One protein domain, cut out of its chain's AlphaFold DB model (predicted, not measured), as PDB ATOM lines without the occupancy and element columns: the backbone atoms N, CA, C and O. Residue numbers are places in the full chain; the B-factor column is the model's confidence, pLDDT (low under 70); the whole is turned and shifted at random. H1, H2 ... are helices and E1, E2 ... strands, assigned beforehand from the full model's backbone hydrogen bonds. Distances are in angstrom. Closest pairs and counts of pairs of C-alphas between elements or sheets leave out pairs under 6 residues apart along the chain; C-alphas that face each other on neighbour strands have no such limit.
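Overview. This is residues 167 to 294 of the 294 residues of an uncharacterized protein of Acrocarpospora pleiomorpha (UniProt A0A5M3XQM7). A strongly twisted, curled sheet of five antiparallel strands has one helix, H1, packed lengthwise over one of its faces, while H2 follows H1 and runs on past the sheet, only grazing it. Two short helices, H3 and H4, make a small head away from the sheet, and a long loop, residues 194 to 217, leads from H2 back to edge strand E1. The printed part has 128 residues with four named helices and five named strands, in the order H1 H2 E1 E2 E3 H3 H4 E4 E5 along the chain; across the sheet the order is E1 E2 E3 E5 E4. The class is mixed, helices and strands. The whole is compact, with a radius of gyration of the C-alphas of 14.9 A and spans of 46 by 36 by 29 A.

Arrangement. The sheet begins at one edge with E1, residues 218 to 222, beside E2, residues 225 to 232, and then E3, residues 243 to 248; these three form a meander, each strand the antiparallel neighbour of the one before. E1 and E2 are a hairpin, with N 218 and O 229 at 2.8 A, and E2 and E3 are another, with N 230 and O 246 at 3.0 A. E5, residues 288 to 293, is the antiparallel neighbour of E3, with N 247 and O 289 at 2.8 A. The other edge strand is E4, residues 277 to 282, in a hairpin with E5, where N 290 and O 281 are 2.9 A apart. From edge to edge the strands' lines turn by 90 degrees and the way across the sheet turns by 58 degrees. H1, residues 167 to 178, is on the sheet, and its height over the sheet is 10.2 A; H1 and the sheet form two layers, a helix on one face of a sheet. It lies over E3, with 9 of its 12 C-alphas, and only just not over E2, with 2; on the local plane it runs along the strands, at 25 degrees to E3. Its closest C-alphas to E2 are those of Arg 172 and Gln 232, 6.9 A apart. H2, residues 180 to 193, meets H1 only through their link and only grazes the sheet with its residues 182 to 187. H3, residues 260 to 265, and H4, residues 268 to 273, are not on the sheet. H3 and H4 are close but not clearly touching, the closest C-alphas being those of Trp 262 and Leu 271 at 7.1 A, and run opposite ways at a steep tilt of 60 degrees. E3, H3 with H4, and E4 form a split strand-helix-strand unit, two strands running the same way with E5 between them in the sheet, and its crossover is right-handed. In H1, H2 and H4 every O i to N i+4 pair is within hydrogen-bond range, and in H3 1 of 2.

Along the chain. E2, residues 225 to 232, is the longest strand at 22.3 A; E3 measures 16.7 A, E5 16.6 A, E4 14.0 A and E1 12.7 A. H2 measures 20.0 A from Gly 180 to Phe 193 and H1 16.4 A, beginning with C-alpha 167 at (10.417, -27.260, 9.163). H3 and H4 measure 9.2 A and 8.6 A. E5 ends with C-alpha 293 at (2.096, -42.310, 1.033).

Size, cuts and confidence. The two C-alphas farthest apart are those of Arg 192 and Ile 237, at 46.8 A. The printed part has no cut and ends at residue 294, the chain's last residue. The links from H2 to E1, 24 residues, and from E3 to H3, 11 residues, are long. The mean pLDDT of the printed part is 92.5, and residues 203 to 204 are under 70.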
ATOM      1  N   MET A 167       9.407 -27.205  10.224       98.19
ATOM      2  CA  MET A 167      10.417 -27.260   9.163       98.19
ATOM      3  C   MET A 167       9.873 -27.848   7.865       98.19
ATOM      4  O   MET A 167      10.203 -27.318   6.802       98.19
ATOM      5  N   ALA A 168       9.004 -28.860   7.931       96.69
ATOM      6  CA  ALA A 168       8.290 -29.356   6.757       96.69
ATOM      7  C   ALA A 168       7.419 -28.254   6.130       96.69
ATOM      8  O   ALA A 168       7.537 -27.990   4.936       96.69
ATOM      9  N   GLU A 169       6.642 -27.532   6.942       97.19
ATOM     10  CA  GLU A 169       5.802 -26.423   6.473       97.19
ATOM     11  C   GLU A 169       6.634 -25.277   5.882       97.19
ATOM     12  O   GLU A 169       6.343 -24.795   4.789       97.19
ATOM     13  N   PHE A 170       7.709 -24.868   6.565       98.00
ATOM     14  CA  PHE A 170       8.613 -23.831   6.064       98.00
ATOM     15  C   PHE A 170       9.204 -24.200   4.696       98.00
ATOM     16  O   PHE A 170       9.201 -23.376   3.778       98.00
ATOM     17  N   SER A 171       9.694 -25.434   4.559       97.69
ATOM     18  CA  SER A 171      10.228 -25.964   3.304       97.69
ATOM     19  C   SER A 171       9.162 -25.964   2.208       97.69
ATOM     20  O   SER A 171       9.369 -25.357   1.157       97.69
ATOM     21  N   ARG A 172       7.997 -26.566   2.478       97.69
ATOM     22  CA  ARG A 172       6.872 -26.676   1.540       97.69
ATOM     23  C   ARG A 172       6.427 -25.308   1.038       97.69
ATOM     24  O   ARG A 172       6.423 -25.064  -0.167       97.69
ATOM     25  N   SER A 173       6.126 -24.395   1.957       97.50
ATOM     26  CA  SER A 173       5.710 -23.027   1.646       97.50
ATOM     27  C   SER A 173       6.751 -22.293   0.793       97.50
ATOM     28  O   SER A 173       6.399 -21.583  -0.150       97.50
ATOM     29  N   ARG A 174       8.046 -22.487   1.073       97.06
ATOM     30  CA  ARG A 174       9.123 -21.865   0.294       97.06
ATOM     31  C   ARG A 174       9.215 -22.419  -1.122       97.06
ATOM     32  O   ARG A 174       9.416 -21.642  -2.054       97.06
ATOM     33  N   VAL A 175       9.085 -23.733  -1.286       96.25
ATOM     34  CA  VAL A 175       9.071 -24.358  -2.609       96.25
ATOM     35  C   VAL A 175       7.870 -23.869  -3.411       96.25
ATOM     36  O   VAL A 175       8.048 -23.393  -4.527       96.25
ATOM     37  N   ILE A 176       6.668 -23.897  -2.830       97.06
ATOM     38  CA  ILE A 176       5.440 -23.405  -3.473       97.06
ATOM     39  C   ILE A 176       5.616 -21.951  -3.937       97.06
ATOM     40  O   ILE A 176       5.373 -21.644  -5.103       97.06
ATOM     41  N   ALA A 177       6.117 -21.069  -3.067       95.56
ATOM     42  CA  ALA A 177       6.351 -19.665  -3.407       95.56
ATOM     43  C   ALA A 177       7.395 -19.472  -4.524       95.56
ATOM     44  O   ALA A 177       7.301 -18.520  -5.296       95.56
ATOM     45  N   GLY A 178       8.382 -20.366  -4.627       93.62
ATOM     46  CA  GLY A 178       9.421 -20.321  -5.659       93.62
ATOM     47  C   GLY A 178       8.979 -20.801  -7.045       93.62
ATOM     48  O   GLY A 178       9.729 -20.617  -7.998       93.62
ATOM     49  N   ASN A 179       7.789 -21.399  -7.177       92.75
ATOM     50  CA  ASN A 179       7.318 -22.011  -8.426       92.75
ATOM     51  C   ASN A 179       6.485 -21.117  -9.334       92.75
ATOM     52  O   ASN A 179       6.160 -21.543 -10.441       92.75
ATOM     53  N   GLY A 180       6.132 -19.907  -8.890       92.94
ATOM     54  CA  GLY A 180       5.247 -19.020  -9.651       92.94
ATOM     55  C   GLY A 180       5.720 -18.824 -11.090       92.94
ATOM     56  O   GLY A 180       4.959 -19.070 -12.015       92.94
ATOM     57  N   GLN A 181       7.011 -18.531 -11.279       93.81
ATOM     58  CA  GLN A 181       7.587 -18.321 -12.608       93.81
ATOM     59  C   GLN A 181       7.442 -19.546 -13.527       93.81
ATOM     60  O   GLN A 181       7.032 -19.403 -14.673       93.81
ATOM     61  N   LEU A 182       7.756 -20.751 -13.038       95.00
ATOM     62  CA  LEU A 182       7.637 -21.972 -13.842       95.00
ATOM     63  C   LEU A 182       6.180 -22.227 -14.249       95.00
ATOM     64  O   LEU A 182       5.903 -22.568 -15.396       95.00
ATOM     65  N   ILE A 183       5.244 -22.047 -13.316       96.75
ATOM     66  CA  ILE A 183       3.810 -22.193 -13.583       96.75
ATOM     67  C   ILE A 183       3.351 -21.169 -14.625       96.75
ATOM     68  O   ILE A 183       2.705 -21.552 -15.599       96.75
ATOM     69  N   ASP A 184       3.724 -19.901 -14.462       97.19
ATOM     70  CA  ASP A 184       3.355 -18.824 -15.384       97.19
ATOM     71  C   ASP A 184       3.861 -19.104 -16.805       97.19
ATOM     72  O   ASP A 184       3.117 -18.939 -17.772       97.19
ATOM     73  N   GLU A 185       5.088 -19.604 -16.948       97.06
ATOM     74  CA  GLU A 185       5.677 -19.920 -18.252       97.06
ATOM     75  C   GLU A 185       5.030 -21.156 -18.915       97.06
ATOM     76  O   GLU A 185       4.834 -21.173 -20.135       97.06
ATOM     77  N   ILE A 186       4.610 -22.164 -18.137       96.81
ATOM     78  CA  ILE A 186       3.812 -23.300 -18.642       96.81
ATOM     79  C   ILE A 186       2.437 -22.821 -19.136       96.81
ATOM     80  O   ILE A 186       1.955 -23.256 -20.189       96.81
ATOM     81  N   GLU A 187       1.794 -21.923 -18.392       97.88
ATOM     82  CA  GLU A 187       0.492 -21.364 -18.756       97.88
ATOM     83  C   GLU A 187       0.591 -20.441 -19.978       97.88
ATOM     84  O   GLU A 187      -0.255 -20.506 -20.877       97.88
ATOM     85  N   GLU A 188       1.658 -19.646 -20.086       98.12
ATOM     86  CA  GLU A 188       1.938 -18.840 -21.274       98.12
ATOM     87  C   GLU A 188       2.190 -19.724 -22.503       98.12
ATOM     88  O   GLU A 188       1.669 -19.440 -23.586       98.12
ATOM     89  N   HIS A 189       2.922 -20.834 -22.348       97.75
ATOM     90  CA  HIS A 189       3.105 -21.809 -23.423       97.75
ATOM     91  C   HIS A 189       1.754 -22.320 -23.941       97.75
ATOM     92  O   HIS A 189       1.513 -22.310 -25.151       97.75
ATOM     93  N   LYS A 190       0.835 -22.711 -23.047       97.31
ATOM     94  CA  LYS A 190      -0.517 -23.137 -23.443       97.31
ATOM     95  C   LYS A 190      -1.294 -22.026 -24.136       97.31
ATOM     96  O   LYS A 190      -1.938 -22.295 -25.148       97.31
ATOM     97  N   ALA A 191      -1.219 -20.792 -23.641       98.12
ATOM     98  CA  ALA A 191      -1.878 -19.652 -24.273       98.12
ATOM     99  C   ALA A 191      -1.350 -19.389 -25.695       98.12
ATOM    100  O   ALA A 191      -2.124 -19.042 -26.587       98.12
ATOM    101  N   ARG A 192      -0.047 -19.589 -25.922       98.50
ATOM    102  CA  ARG A 192       0.615 -19.333 -27.207       98.50
ATOM    103  C   ARG A 192       0.428 -20.458 -28.226       98.50
ATOM    104  O   ARG A 192       0.241 -20.175 -29.406       98.50
ATOM    105  N   PHE A 193       0.502 -21.713 -27.790       98.00
ATOM    106  CA  PHE A 193       0.539 -22.880 -28.683       98.00
ATOM    107  C   PHE A 193      -0.734 -23.735 -28.643       98.00
ATOM    108  O   PHE A 193      -0.867 -24.676 -29.419       98.00
ATOM    109  N   GLY A 194      -1.684 -23.414 -27.761       97.56
ATOM    110  CA  GLY A 194      -2.956 -24.125 -27.618       97.56
ATOM    111  C   GLY A 194      -2.874 -25.434 -26.825       97.56
ATOM    112  O   GLY A 194      -3.907 -26.050 -26.568       97.56
ATOM    113  N   SER A 195      -1.681 -25.860 -26.404       96.94
ATOM    114  CA  SER A 195      -1.462 -27.065 -25.602       96.94
ATOM    115  C   SER A 195      -0.367 -26.860 -24.554       96.94
ATOM    116  O   SER A 195       0.537 -26.035 -24.712       96.94
ATOM    117  N   TYR A 196      -0.451 -27.616 -23.460       97.12
ATOM    118  CA  TYR A 196       0.640 -27.686 -22.492       97.12
ATOM    119  C   TYR A 196       1.872 -28.381 -23.101       97.12
ATOM    120  O   TYR A 196       1.717 -29.204 -24.010       97.12
ATOM    121  N   PRO A 197       3.089 -28.087 -22.605       95.62
ATOM    122  CA  PRO A 197       4.296 -28.788 -23.027       95.62
ATOM    123  C   PRO A 197       4.140 -30.305 -22.881       95.62
ATOM    124  O   PRO A 197       3.601 -30.790 -21.885       95.62
ATOM    125  N   ALA A 198       4.638 -31.067 -23.855       95.00
ATOM    126  CA  ALA A 198       4.584 -32.530 -23.791       95.00
ATOM    127  C   ALA A 198       5.440 -33.090 -22.640       95.00
ATOM    128  O   ALA A 198       5.137 -34.145 -22.092       95.00
ATOM    129  N   SER A 199       6.519 -32.384 -22.289       93.12
ATOM    130  CA  SER A 199       7.453 -32.737 -21.224       93.12
ATOM    131  C   SER A 199       8.263 -31.509 -20.805       93.12
ATOM    132  O   SER A 199       8.459 -30.599 -21.613       93.12
ATOM    133  N   LEU A 200       8.762 -31.516 -19.568       90.38
ATOM    134  CA  LEU A 200       9.764 -30.573 -19.055       90.38
ATOM    135  C   LEU A 200      11.126 -31.249 -18.806       90.38
ATOM    136  O   LEU A 200      11.997 -30.680 -18.153       90.38
ATOM    137  N   LEU A 201      11.325 -32.467 -19.324       86.31
ATOM    138  CA  LEU A 201      12.589 -33.197 -19.225       86.31
ATOM    139  C   LEU A 201      13.623 -32.590 -20.183       86.31
ATOM    140  O   LEU A 201      13.792 -33.041 -21.316       86.31
ATOM    141  N   ALA A 202      14.309 -31.548 -19.723       80.25
ATOM    142  CA  ALA A 202      15.468 -30.974 -20.391       80.25
ATOM    143  C   ALA A 202      16.764 -31.385 -19.673       80.25
ATOM    144  O   ALA A 202      16.793 -31.553 -18.456       80.25
ATOM    145  N   LEU A 203      17.864 -31.515 -20.426       58.94
ATOM    146  CA  LEU A 203      19.191 -31.795 -19.851       58.94
ATOM    147  C   LEU A 203      19.757 -30.606 -19.051       58.94
ATOM    148  O   LEU A 203      20.653 -30.793 -18.233       58.94
ATOM    149  N   HIS A 204      19.261 -29.391 -19.302       58.12
ATOM    150  CA  HIS A 204      19.639 -28.187 -18.568       58.12
ATOM    151  C   HIS A 204      18.548 -27.847 -17.548       58.12
ATOM    152  O   HIS A 204      17.378 -27.723 -17.901       58.12
ATOM    153  N   GLN A 205      18.938 -27.718 -16.277       74.31
ATOM    154  CA  GLN A 205      18.035 -27.365 -15.178       74.31
ATOM    155  C   GLN A 205      17.941 -25.842 -15.038       74.31
ATOM    156  O   GLN A 205      18.660 -25.238 -14.235       74.31
ATOM    157  N   ASP A 206      17.061 -25.231 -15.830       86.31
ATOM    158  CA  ASP A 206      16.815 -23.783 -15.786       86.31
ATOM    159  C   ASP A 206      16.024 -23.376 -14.532       86.31
ATOM    160  O   ASP A 206      16.258 -22.310 -13.959       86.31
ATOM    161  N   TYR A 207      15.163 -24.266 -14.029       88.62
ATOM    162  CA  TYR A 207      14.392 -24.053 -12.803       88.62
ATOM    163  C   TYR A 207      14.976 -24.885 -11.671       88.62
ATOM    164  O   TYR A 207      15.028 -26.114 -11.737       88.62
ATOM    165  N   LYS A 208      15.407 -24.201 -10.611       89.81
ATOM    166  CA  LYS A 208      15.934 -24.831  -9.400       89.81
ATOM    167  C   LYS A 208      14.965 -24.656  -8.248       89.81
ATOM    168  O   LYS A 208      14.431 -23.573  -8.020       89.81
ATOM    169  N   LEU A 209      14.806 -25.724  -7.484       91.12
ATOM    170  CA  LEU A 209      14.113 -25.707  -6.209       91.12
ATOM    171  C   LEU A 209      14.857 -24.824  -5.197       91.12
ATOM    172  O   LEU A 209      16.079 -24.934  -5.079       91.12
ATOM    173  N   PRO A 210      14.160 -23.960  -4.438       95.00
ATOM    174  CA  PRO A 210      14.799 -23.034  -3.503       95.00
ATOM    175  C   PRO A 210      15.116 -23.666  -2.135       95.00
ATOM    176  O   PRO A 210      15.286 -22.924  -1.160       95.00
ATOM    177  N   VAL A 211      15.159 -25.000  -2.039       97.19
ATOM    178  CA  VAL A 211      15.352 -25.769  -0.800       97.19
ATOM    179  C   VAL A 211      16.365 -26.895  -1.019       97.19
ATOM    180  O   VAL A 211      16.273 -27.645  -1.985       97.19
ATOM    181  N   ILE A 212      17.300 -27.042  -0.075       98.00
ATOM    182  CA  ILE A 212      18.460 -27.944  -0.182       98.00
ATOM    183  C   ILE A 212      18.062 -29.419  -0.340       98.00
ATOM    184  O   ILE A 212      18.744 -30.173  -1.030       98.00
ATOM    185  N   GLY A 213      17.012 -29.858   0.351       96.75
ATOM    186  CA  GLY A 213      16.600 -31.258   0.401       96.75
ATOM    187  C   GLY A 213      15.638 -31.684  -0.699       96.75
ATOM    188  O   GLY A 213      15.327 -32.866  -0.769       96.75
ATOM    189  N   VAL A 214      15.156 -30.764  -1.535       96.19
ATOM    190  CA  VAL A 214      14.216 -31.102  -2.607       96.19
ATOM    191  C   VAL A 214      14.998 -31.193  -3.912       96.19
ATOM    192  O   VAL A 214      15.630 -30.221  -4.321       96.19
ATOM    193  N   GLY A 215      14.995 -32.381  -4.517       90.19
ATOM    194  CA  GLY A 215      15.822 -32.706  -5.680       90.19
ATOM    195  C   GLY A 215      15.390 -31.990  -6.949       90.19
ATOM    196  O   GLY A 215      16.086 -31.107  -7.448       90.19
ATOM    197  N   GLU A 216      14.237 -32.384  -7.475       91.50
ATOM    198  CA  GLU A 216      13.711 -31.887  -8.740       91.50
ATOM    199  C   GLU A 216      12.187 -31.793  -8.709       91.50
ATOM    200  O   GLU A 216      11.523 -32.373  -7.846       91.50
ATOM    201  N   TYR A 217      11.641 -31.022  -9.648       91.69
ATOM    202  CA  TYR A 217      10.222 -31.088  -9.955       91.69
ATOM    203  C   TYR A 217       9.970 -32.196 -10.957       91.69
ATOM    204  O   TYR A 217      10.735 -32.403 -11.899       91.69
ATOM    205  N   HIS A 218       8.816 -32.814 -10.815       93.94
ATOM    206  CA  HIS A 218       8.270 -33.734 -11.778       93.94
ATOM    207  C   HIS A 218       7.045 -33.108 -12.429       93.94
ATOM    208  O   HIS A 218       6.238 -32.437 -11.781       93.94
ATOM    209  N   TYR A 219       6.919 -33.338 -13.729       94.62
ATOM    210  CA  TYR A 219       5.834 -32.830 -14.549       94.62
ATOM    211  C   TYR A 219       5.130 -33.992 -15.232       94.62
ATOM    212  O   TYR A 219       5.773 -34.810 -15.892       94.62
ATOM    213  N   ALA A 220       3.809 -34.043 -15.102       93.19
ATOM    214  CA  ALA A 220       2.979 -35.030 -15.773       93.19
ATOM    215  C   ALA A 220       1.724 -34.366 -16.340       93.19
ATOM    216  O   ALA A 220       0.987 -33.692 -15.626       93.19
ATOM    217  N   LEU A 221       1.453 -34.580 -17.628       93.12
ATOM    218  CA  LEU A 221       0.194 -34.157 -18.234       93.12
ATOM    219  C   LEU A 221      -0.974 -34.965 -17.659       93.12
ATOM    220  O   LEU A 221      -0.871 -36.174 -17.458       93.12
ATOM    221  N   THR A 222      -2.106 -34.310 -17.412       89.44
ATOM    222  CA  THR A 222      -3.321 -34.955 -16.895       89.44
ATOM    223  C   THR A 222      -4.535 -34.397 -17.625       89.44
ATOM    224  O   THR A 222      -5.109 -33.378 -17.246       89.44
ATOM    225  N   GLY A 223      -4.902 -35.046 -18.734       87.56
ATOM    226  CA  GLY A 223      -6.021 -34.624 -19.576       87.56
ATOM    227  C   GLY A 223      -5.828 -33.212 -20.132       87.56
ATOM    228  O   GLY A 223      -4.990 -32.992 -21.003       87.56
ATOM    229  N   SER A 224      -6.623 -32.260 -19.634       92.56
ATOM    230  CA  SER A 224      -6.575 -30.846 -20.042       92.56
ATOM    231  C   SER A 224      -5.774 -29.941 -19.095       92.56
ATOM    232  O   SER A 224      -5.755 -28.723 -19.310       92.56
ATOM    233  N   ALA A 225      -5.124 -30.538 -18.087       95.50
ATOM    234  CA  ALA A 225      -4.296 -29.943 -17.036       95.50
ATOM    235  C   ALA A 225      -2.916 -30.632 -16.952       95.50
ATOM    236  O   ALA A 225      -2.557 -31.462 -17.794       95.50
ATOM    237  N   TYR A 226      -2.139 -30.283 -15.929       95.81
ATOM    238  CA  TYR A 226      -0.879 -30.934 -15.585       95.81
ATOM    239  C   TYR A 226      -0.705 -30.997 -14.066       95.81
ATOM    240  O   TYR A 226      -1.217 -30.144 -13.339       95.81
ATOM    241  N   ASN A 227       0.057 -31.990 -13.619       95.88
ATOM    242  CA  ASN A 227       0.581 -32.099 -12.269       95.88
ATOM    243  C   ASN A 227       2.038 -31.636 -12.276       95.88
ATOM    244  O   ASN A 227       2.857 -32.171 -13.026       95.88
ATOM    245  N   LEU A 228       2.358 -30.661 -11.430       96.50
ATOM    246  CA  LEU A 228       3.729 -30.282 -11.095       96.50
ATOM    247  C   LEU A 228       3.959 -30.653  -9.632       96.50
ATOM    248  O   LEU A 228       3.256 -30.140  -8.765       96.50
ATOM    249  N   TYR A 229       4.891 -31.557  -9.348       96.25
ATOM    250  CA  TYR A 229       5.061 -32.094  -7.998       96.25
ATOM    251  C   TYR A 229       6.516 -32.322  -7.612       96.25
ATOM    252  O   TYR A 229       7.403 -32.342  -8.459       96.25
ATOM    253  N   PHE A 230       6.755 -32.489  -6.317       96.12
ATOM    254  CA  PHE A 230       8.056 -32.822  -5.747       96.12
ATOM    255  C   PHE A 230       7.875 -33.621  -4.452       96.12
ATOM    256  O   PHE A 230       6.825 -33.548  -3.806       96.12
ATOM    257  N   GLU A 231       8.904 -34.371  -4.066       96.56
ATOM    258  CA  GLU A 231       8.946 -35.069  -2.779       96.56
ATOM    259  C   GLU A 231       9.521 -34.153  -1.693       96.56
ATOM    260  O   GLU A 231      10.617 -33.603  -1.822       96.56
ATOM    261  N   GLN A 232       8.760 -33.965  -0.619       97.25
ATOM    262  CA  GLN A 232       9.122 -33.122   0.510       97.25
ATOM    263  C   GLN A 232       9.898 -33.955   1.548       97.25
ATOM    264  O   GLN A 232       9.402 -34.988   2.002       97.25
ATOM    265  N   PRO A 233      11.098 -33.505   1.974       96.19
ATOM    266  CA  PRO A 233      11.809 -34.087   3.107       96.19
ATOM    267  C   PRO A 233      10.908 -34.281   4.329       96.19
ATOM    268  O   PRO A 233      10.158 -33.366   4.682       96.19
ATOM    269  N   ARG A 234      11.039 -35.433   5.002       95.50
ATOM    270  CA  ARG A 234      10.353 -35.741   6.265       95.50
ATOM    271  C   ARG A 234      11.309 -36.112   7.390       95.50
ATOM    272  O   ARG A 234      12.435 -36.568   7.172       95.50
ATOM    273  N   PHE A 235      10.859 -35.879   8.620       96.56
ATOM    274  CA  PHE A 235      11.557 -36.356   9.805       96.56
ATOM    275  C   PHE A 235      11.144 -37.799  10.104       96.56
ATOM    276  O   PHE A 235       9.983 -38.153   9.988       96.56
ATOM    277  N   LEU A 236      12.082 -38.620  10.568       95.00
ATOM    278  CA  LEU A 236      11.889 -40.049  10.824       95.00
ATOM    279  C   LEU A 236      10.749 -40.360  11.812       95.00
ATOM    280  O   LEU A 236      10.032 -41.332  11.617       95.00
ATOM    281  N   ILE A 237      10.605 -39.579  12.891       93.31
ATOM    282  CA  ILE A 237       9.559 -39.794  13.916       93.31
ATOM    283  C   ILE A 237       8.205 -39.198  13.488       93.31
ATOM    284  O   ILE A 237       7.173 -39.524  14.072       93.31
ATOM    285  N   ASP A 238       8.190 -38.354  12.461       89.69
ATOM    286  CA  ASP A 238       6.981 -37.731  11.941       89.69
ATOM    287  C   ASP A 238       6.351 -38.639  10.874       89.69
ATOM    288  O   ASP A 238       6.752 -38.609   9.715       89.69
ATOM    289  N   ASN A 239       5.414 -39.494  11.307       88.31
ATOM    290  CA  ASN A 239       4.802 -40.582  10.530       88.31
ATOM    291  C   ASN A 239       5.846 -41.460   9.821       88.31
ATOM    292  O   ASN A 239       6.072 -41.371   8.617       88.31
ATOM    293  N   PHE A 240       6.494 -42.325  10.605       87.94
ATOM    294  CA  PHE A 240       7.569 -43.205  10.146       87.94
ATOM    295  C   PHE A 240       7.231 -43.936   8.838       87.94
ATOM    296  O   PHE A 240       6.170 -44.544   8.719       87.94
ATOM    297  N   GLY A 241       8.162 -43.900   7.881       86.81
ATOM    298  CA  GLY A 241       8.011 -44.529   6.565       86.81
ATOM    299  C   GLY A 241       7.186 -43.716   5.570       86.81
ATOM    300  O   GLY A 241       7.242 -43.998   4.383       86.81
ATOM    301  N   THR A 242       6.489 -42.669   6.017       92.50
ATOM    302  CA  THR A 242       5.630 -41.899   5.121       92.50
ATOM    303  C   THR A 242       6.445 -41.030   4.178       92.50
ATOM    304  O   THR A 242       7.355 -40.314   4.600       92.50
ATOM    305  N   ARG A 243       6.047 -41.011   2.910       93.94
ATOM    306  CA  ARG A 243       6.537 -40.052   1.916       93.94
ATOM    307  C   ARG A 243       5.519 -38.939   1.745       93.94
ATOM    308  O   ARG A 243       4.318 -39.194   1.696       93.94
ATOM    309  N   GLU A 244       5.990 -37.699   1.676       96.19
ATOM    310  CA  GLU A 244       5.132 -36.552   1.394       96.19
ATOM    311  C   GLU A 244       5.376 -36.059  -0.026       96.19
ATOM    312  O   GLU A 244       6.480 -35.633  -0.362       96.19
ATOM    313  N   ILE A 245       4.329 -36.076  -0.845       96.88
ATOM    314  CA  ILE A 245       4.362 -35.507  -2.187       96.88
ATOM    315  C   ILE A 245       3.531 -34.235  -2.203       96.88
ATOM    316  O   ILE A 245       2.361 -34.253  -1.832       96.88
ATOM    317  N   VAL A 246       4.121 -33.138  -2.659       97.62
ATOM    318  CA  VAL A 246       3.454 -31.839  -2.779       97.62
ATOM    319  C   VAL A 246       3.198 -31.581  -4.256       97.62
ATOM    320  O   VAL A 246       4.122 -31.680  -5.060       97.62
ATOM    321  N   MET A 247       1.958 -31.270  -4.625       97.56
ATOM    322  CA  MET A 247       1.528 -31.220  -6.020       97.56
ATOM    323  C   MET A 247       0.625 -30.024  -6.309       97.56
ATOM    324  O   MET A 247      -0.332 -29.753  -5.583       97.56
ATOM    325  N   TYR A 248       0.905 -29.373  -7.432       97.94
ATOM    326  CA  TYR A 248       0.061 -28.380  -8.077       97.94
ATOM    327  C   TYR A 248      -0.727 -29.000  -9.230       97.94
ATOM    328  O   TYR A 248      -0.143 -29.688 -10.069       97.94
ATOM    329  N   ASN A 249      -2.021 -28.687  -9.312       97.62
ATOM    330  CA  ASN A 249      -2.834 -28.879 -10.512       97.62
ATOM    331  C   ASN A 249      -3.898 -27.783 -10.581       97.62
ATOM    332  O   ASN A 249      -4.761 -27.700  -9.710       97.62
ATOM    333  N   ARG A 250      -3.873 -26.979 -11.649       97.12
ATOM    334  CA  ARG A 250      -4.752 -25.811 -11.822       97.12
ATOM    335  C   ARG A 250      -6.255 -26.118 -11.740       97.12
ATOM    336  O   ARG A 250      -7.034 -25.225 -11.423       97.12
ATOM    337  N   LEU A 251      -6.675 -27.337 -12.074       96.75
ATOM    338  CA  LEU A 251      -8.081 -27.755 -12.039       96.75
ATOM    339  C   LEU A 251      -8.448 -28.520 -10.761       96.75
ATOM    340  O   LEU A 251      -9.562 -29.023 -10.660       96.75
ATOM    341  N   ASP A 252      -7.521 -28.637  -9.805       95.69
ATOM    342  CA  ASP A 252      -7.666 -29.483  -8.617       95.69
ATOM    343  C   ASP A 252      -7.949 -30.961  -8.936       95.69
ATOM    344  O   ASP A 252      -8.541 -31.698  -8.145       95.69
ATOM    345  N   GLU A 253      -7.464 -31.405 -10.098       92.75
ATOM    346  CA  GLU A 253      -7.523 -32.787 -10.578       92.75
ATOM    347  C   GLU A 253      -6.199 -33.524 -10.319       92.75
ATOM    348  O   GLU A 253      -5.707 -34.256 -11.179       92.75
ATOM    349  N   GLN A 254      -5.593 -33.303  -9.146       92.75
ATOM    350  CA  GLN A 254      -4.352 -33.972  -8.756       92.75
ATOM    351  C   GLN A 254      -4.550 -35.495  -8.782       92.75
ATOM    352  O   GLN A 254      -5.472 -36.027  -8.156       92.75
ATOM    353  N   ILE A 255      -3.675 -36.189  -9.514       88.00
ATOM    354  CA  ILE A 255      -3.636 -37.652  -9.568       88.00
ATOM    355  C   ILE A 255      -2.199 -38.111  -9.356       88.00
ATOM    356  O   ILE A 255      -1.288 -37.658 -10.049       88.00
ATOM    357  N   MET A 256      -2.006 -39.034  -8.424       86.81
ATOM    358  CA  MET A 256      -0.717 -39.660  -8.149       86.81
ATOM    359  C   MET A 256      -0.951 -41.128  -7.833       86.81
ATOM    360  O   MET A 256      -1.596 -41.438  -6.845       86.81
ATOM    361  N   ALA A 257      -0.443 -42.026  -8.669       86.06
ATOM    362  CA  ALA A 257      -0.484 -43.451  -8.373       86.06
ATOM    363  C   ALA A 257       0.729 -43.835  -7.516       86.06
ATOM    364  O   ALA A 257       1.845 -43.440  -7.843       86.06
ATOM    365  N   SER A 258       0.540 -44.662  -6.485       82.31
ATOM    366  CA  SER A 258       1.666 -45.217  -5.708       82.31
ATOM    367  C   SER A 258       2.600 -46.110  -6.525       82.31
ATOM    368  O   SER A 258       3.762 -46.286  -6.163       82.31
ATOM    369  N   HIS A 259       2.105 -46.694  -7.622       84.12
ATOM    370  CA  HIS A 259       2.884 -47.576  -8.483       84.12
ATOM    371  C   HIS A 259       2.683 -47.255  -9.963       84.12
ATOM    372  O   HIS A 259       1.556 -47.228 -10.459       84.12
ATOM    373  N   ASP A 260       3.789 -47.153 -10.700       85.50
ATOM    374  CA  ASP A 260       3.781 -46.929 -12.151       85.50
ATOM    375  C   ASP A 260       3.015 -48.019 -12.912       85.50
ATOM    376  O   ASP A 260       2.363 -47.756 -13.921       85.50
ATOM    377  N   SER A 261       3.047 -49.260 -12.415       89.38
ATOM    378  CA  SER A 261       2.330 -50.380 -13.032       89.38
ATOM    379  C   SER A 261       0.816 -50.173 -13.041       89.38
ATOM    380  O   SER A 261       0.149 -50.639 -13.963       89.38
ATOM    381  N   TRP A 262       0.261 -49.442 -12.070       89.38
ATOM    382  CA  TRP A 262      -1.169 -49.143 -12.025       89.38
ATOM    383  C   TRP A 262      -1.583 -48.253 -13.188       89.38
ATOM    384  O   TRP A 262      -2.631 -48.485 -13.779       89.38
ATOM    385  N   ILE A 263      -0.728 -47.310 -13.591       87.44
ATOM    386  CA  ILE A 263      -0.974 -46.439 -14.748       87.44
ATOM    387  C   ILE A 263      -1.148 -47.270 -16.031       87.44
ATOM    388  O   ILE A 263      -1.917 -46.900 -16.913       87.44
ATOM    389  N   LEU A 264      -0.459 -48.412 -16.126       90.75
ATOM    390  CA  LEU A 264      -0.511 -49.301 -17.290       90.75
ATOM    391  C   LEU A 264      -1.665 -50.310 -17.244       90.75
ATOM    392  O   LEU A 264      -2.079 -50.814 -18.288       90.75
ATOM    393  N   LEU A 265      -2.137 -50.658 -16.046       92.12
ATOM    394  CA  LEU A 265      -3.073 -51.763 -15.833       92.12
ATOM    395  C   LEU A 265      -4.502 -51.305 -15.543       92.12
ATOM    396  O   LEU A 265      -5.437 -52.074 -15.768       92.12
ATOM    397  N   TRP A 266      -4.683 -50.104 -15.001       92.56
ATOM    398  CA  TRP A 266      -5.964 -49.638 -14.484       92.56
ATOM    399  C   TRP A 266      -6.606 -48.594 -15.390       92.56
ATOM    400  O   TRP A 266      -5.934 -47.782 -16.025       92.56
ATOM    401  N   SER A 267      -7.939 -48.604 -15.434       90.50
ATOM    402  CA  SER A 267      -8.701 -47.542 -16.086       90.50
ATOM    403  C   SER A 267      -8.539 -46.211 -15.335       90.50
ATOM    404  O   SER A 267      -8.212 -46.208 -14.144       90.50
ATOM    405  N   PRO A 268      -8.814 -45.062 -15.975       87.31
ATOM    406  CA  PRO A 268      -8.785 -43.762 -15.302       87.31
ATOM    407  C   PRO A 268      -9.668 -43.693 -14.047       87.31
ATOM    408  O   PRO A 268      -9.294 -43.065 -13.059       87.31
ATOM    409  N   GLU A 269     -10.824 -44.361 -14.051       89.25
ATOM    410  CA  GLU A 269     -11.733 -44.434 -12.901       89.25
ATOM    411  C   GLU A 269     -11.135 -45.277 -11.772       89.25
ATOM    412  O   GLU A 269     -11.222 -44.898 -10.605       89.25
ATOM    413  N   GLN A 270     -10.492 -46.397 -12.118       90.81
ATOM    414  CA  GLN A 270      -9.798 -47.249 -11.157       90.81
ATOM    415  C   GLN A 270      -8.603 -46.530 -10.531       90.81
ATOM    416  O   GLN A 270      -8.446 -46.608  -9.315       90.81
ATOM    417  N   LEU A 271      -7.819 -45.796 -11.328       87.38
ATOM    418  CA  LEU A 271      -6.746 -44.937 -10.830       87.38
ATOM    419  C   LEU A 271      -7.311 -43.888  -9.884       87.38
ATOM    420  O   LEU A 271      -6.871 -43.823  -8.749       87.38
ATOM    421  N   LYS A 272      -8.352 -43.143 -10.281       83.38
ATOM    422  CA  LYS A 272      -8.972 -42.132  -9.407       83.38
ATOM    423  C   LYS A 272      -9.438 -42.697  -8.065       83.38
ATOM    424  O   LYS A 272      -9.331 -41.997  -7.060       83.38
ATOM    425  N   ALA A 273      -9.941 -43.930  -8.057       85.56
ATOM    426  CA  ALA A 273     -10.401 -44.616  -6.855       85.56
ATOM    427  C   ALA A 273      -9.264 -45.214  -6.005       85.56
ATOM    428  O   ALA A 273      -9.459 -45.426  -4.812       85.56
ATOM    429  N   ASN A 274      -8.098 -45.487  -6.594       82.69
ATOM    430  CA  ASN A 274      -6.993 -46.206  -5.961       82.69
ATOM    431  C   ASN A 274      -5.675 -45.472  -6.216       82.69
ATOM    432  O   ASN A 274      -4.883 -45.841  -7.078       82.69
ATOM    433  N   GLN A 275      -5.456 -44.399  -5.466       77.31
ATOM    434  CA  GLN A 275      -4.285 -43.547  -5.660       77.31
ATOM    435  C   GLN A 275      -3.153 -43.845  -4.673       77.31
ATOM    436  O   GLN A 275      -2.013 -43.465  -4.899       77.31
ATOM    437  N   GLY A 276      -3.455 -44.625  -3.633       77.50
ATOM    438  CA  GLY A 276      -2.480 -45.226  -2.726       77.50
ATOM    439  C   GLY A 276      -1.760 -44.251  -1.788       77.50
ATOM    440  O   GLY A 276      -0.899 -44.677  -1.028       77.50
ATOM    441  N   TRP A 277      -2.162 -42.981  -1.753       85.94
ATOM    442  CA  TRP A 277      -2.005 -42.174  -0.545       85.94
ATOM    443  C   TRP A 277      -3.065 -42.570   0.485       85.94
ATOM    444  O   TRP A 277      -4.183 -42.963   0.133       85.94
ATOM    445  N   TYR A 278      -2.744 -42.399   1.762       89.44
ATOM    446  CA  TYR A 278      -3.691 -42.611   2.856       89.44
ATOM    447  C   TYR A 278      -4.256 -41.297   3.419       89.44
ATOM    448  O   TYR A 278      -5.282 -41.322   4.097       89.44
ATOM    449  N   GLU A 279      -3.636 -40.149   3.113       92.81
ATOM    450  CA  GLU A 279      -4.101 -38.827   3.550       92.81
ATOM    451  C   GLU A 279      -3.803 -37.736   2.505       92.81
ATOM    452  O   GLU A 279      -2.792 -37.791   1.800       92.81
ATOM    453  N   VAL A 280      -4.706 -36.753   2.397       94.56
ATOM    454  CA  VAL A 280      -4.594 -35.583   1.508       94.56
ATOM    455  C   VAL A 280      -4.899 -34.330   2.300       94.56
ATOM    456  O   VAL A 280      -5.865 -34.288   3.064       94.56
ATOM    457  N   HIS A 281      -4.121 -33.290   2.052       95.94
ATOM    458  CA  HIS A 281      -4.275 -32.008   2.705       95.94
ATOM    459  C   HIS A 281      -4.190 -30.872   1.694       95.94
ATOM    460  O   HIS A 281      -3.310 -30.851   0.829       95.94
ATOM    461  N   ASP A 282      -5.076 -29.895   1.844       96.88
ATOM    462  CA  ASP A 282      -4.969 -28.642   1.112       96.88
ATOM    463  C   ASP A 282      -3.823 -27.799   1.680       96.88
ATOM    464  O   ASP A 282      -3.617 -27.727   2.896       96.88
ATOM    465  N   SER A 283      -3.069 -27.144   0.799       95.38
ATOM    466  CA  SER A 283      -2.116 -26.123   1.222       95.38
ATOM    467  C   SER A 283      -2.812 -24.768   1.403       95.38
ATOM    468  O   SER A 283      -3.931 -24.551   0.939       95.38
ATOM    469  N   ALA A 284      -2.122 -23.807   2.021       95.25
ATOM    470  CA  ALA A 284      -2.614 -22.430   2.107       95.25
ATOM    471  C   ALA A 284      -2.674 -21.707   0.743       95.25
ATOM    472  O   ALA A 284      -3.311 -20.659   0.630       95.25
ATOM    473  N   VAL A 285      -1.998 -22.235  -0.283       96.69
ATOM    474  CA  VAL A 285      -1.978 -21.680  -1.641       96.69
ATOM    475  C   VAL A 285      -2.952 -22.473  -2.522       96.69
ATOM    476  O   VAL A 285      -2.888 -23.705  -2.530       96.69
ATOM    477  N   PRO A 286      -3.846 -21.809  -3.282       97.06
ATOM    478  CA  PRO A 286      -4.799 -22.492  -4.153       97.06
ATOM    479  C   PRO A 286      -4.129 -23.478  -5.108       97.06
ATOM    480  O   PRO A 286      -3.015 -23.229  -5.574       97.06
ATOM    481  N   HIS A 287      -4.832 -24.566  -5.426       97.56
ATOM    482  CA  HIS A 287      -4.414 -25.605  -6.378       97.56
ATOM    483  C   HIS A 287      -3.204 -26.452  -5.957       97.56
ATOM    484  O   HIS A 287      -2.823 -27.387  -6.669       97.56
ATOM    485  N   TRP A 288      -2.615 -26.153  -4.799       98.06
ATOM    486  CA  TRP A 288      -1.553 -26.932  -4.182       98.06
ATOM    487  C   TRP A 288      -2.111 -27.802  -3.062       98.06
ATOM    488  O   TRP A 288      -2.777 -27.313  -2.146       98.06
ATOM    489  N   LYS A 289      -1.770 -29.087  -3.108       97.69
ATOM    490  CA  LYS A 289      -2.095 -30.083  -2.083       97.69
ATOM    491  C   LYS A 289      -0.851 -30.880  -1.725       97.69
ATOM    492  O   LYS A 289       0.104 -30.921  -2.505       97.69
ATOM    493  N   TYR A 290      -0.860 -31.522  -0.567       96.69
ATOM    494  CA  TYR A 290       0.154 -32.506  -0.209       96.69
ATOM    495  C   TYR A 290      -0.483 -33.826   0.219       96.69
ATOM    496  O   TYR A 290      -1.579 -33.867   0.778       96.69
ATOM    497  N   PHE A 291       0.210 -34.907  -0.115       95.62
ATOM    498  CA  PHE A 291      -0.275 -36.279  -0.076       95.62
ATOM    499  C   PHE A 291       0.699 -37.125   0.732       95.62
ATOM    500  O   PHE A 291       1.914 -37.001   0.549       95.62
ATOM    501  N   TRP A 292       0.177 -37.986   1.598       94.69
ATOM    502  CA  TRP A 292       0.974 -38.907   2.401       94.69
ATOM    503  C   TRP A 292       0.828 -40.343   1.899       94.69
ATOM    504  O   TRP A 292      -0.281 -40.875   1.833       94.69
ATOM    505  N   PHE A 293       1.963 -40.948   1.556       92.12
ATOM    506  CA  PHE A 293       2.096 -42.310   1.033       92.12
ATOM    507  C   PHE A 293       2.831 -43.203   2.025       92.12
ATOM    508  O   PHE A 293       3.667 -42.698   2.774       92.12
ATOM    509  N   ASP A 294       2.530 -44.497   2.016       83.44
ATOM    510  CA  ASP A 294       3.240 -45.535   2.768       83.44
ATOM    511  C   ASP A 294       4.551 -46.007   2.106       83.44
ATOM    512  O   ASP A 294       4.785 -45.718   0.906       83.44
TER     513      ASP A 294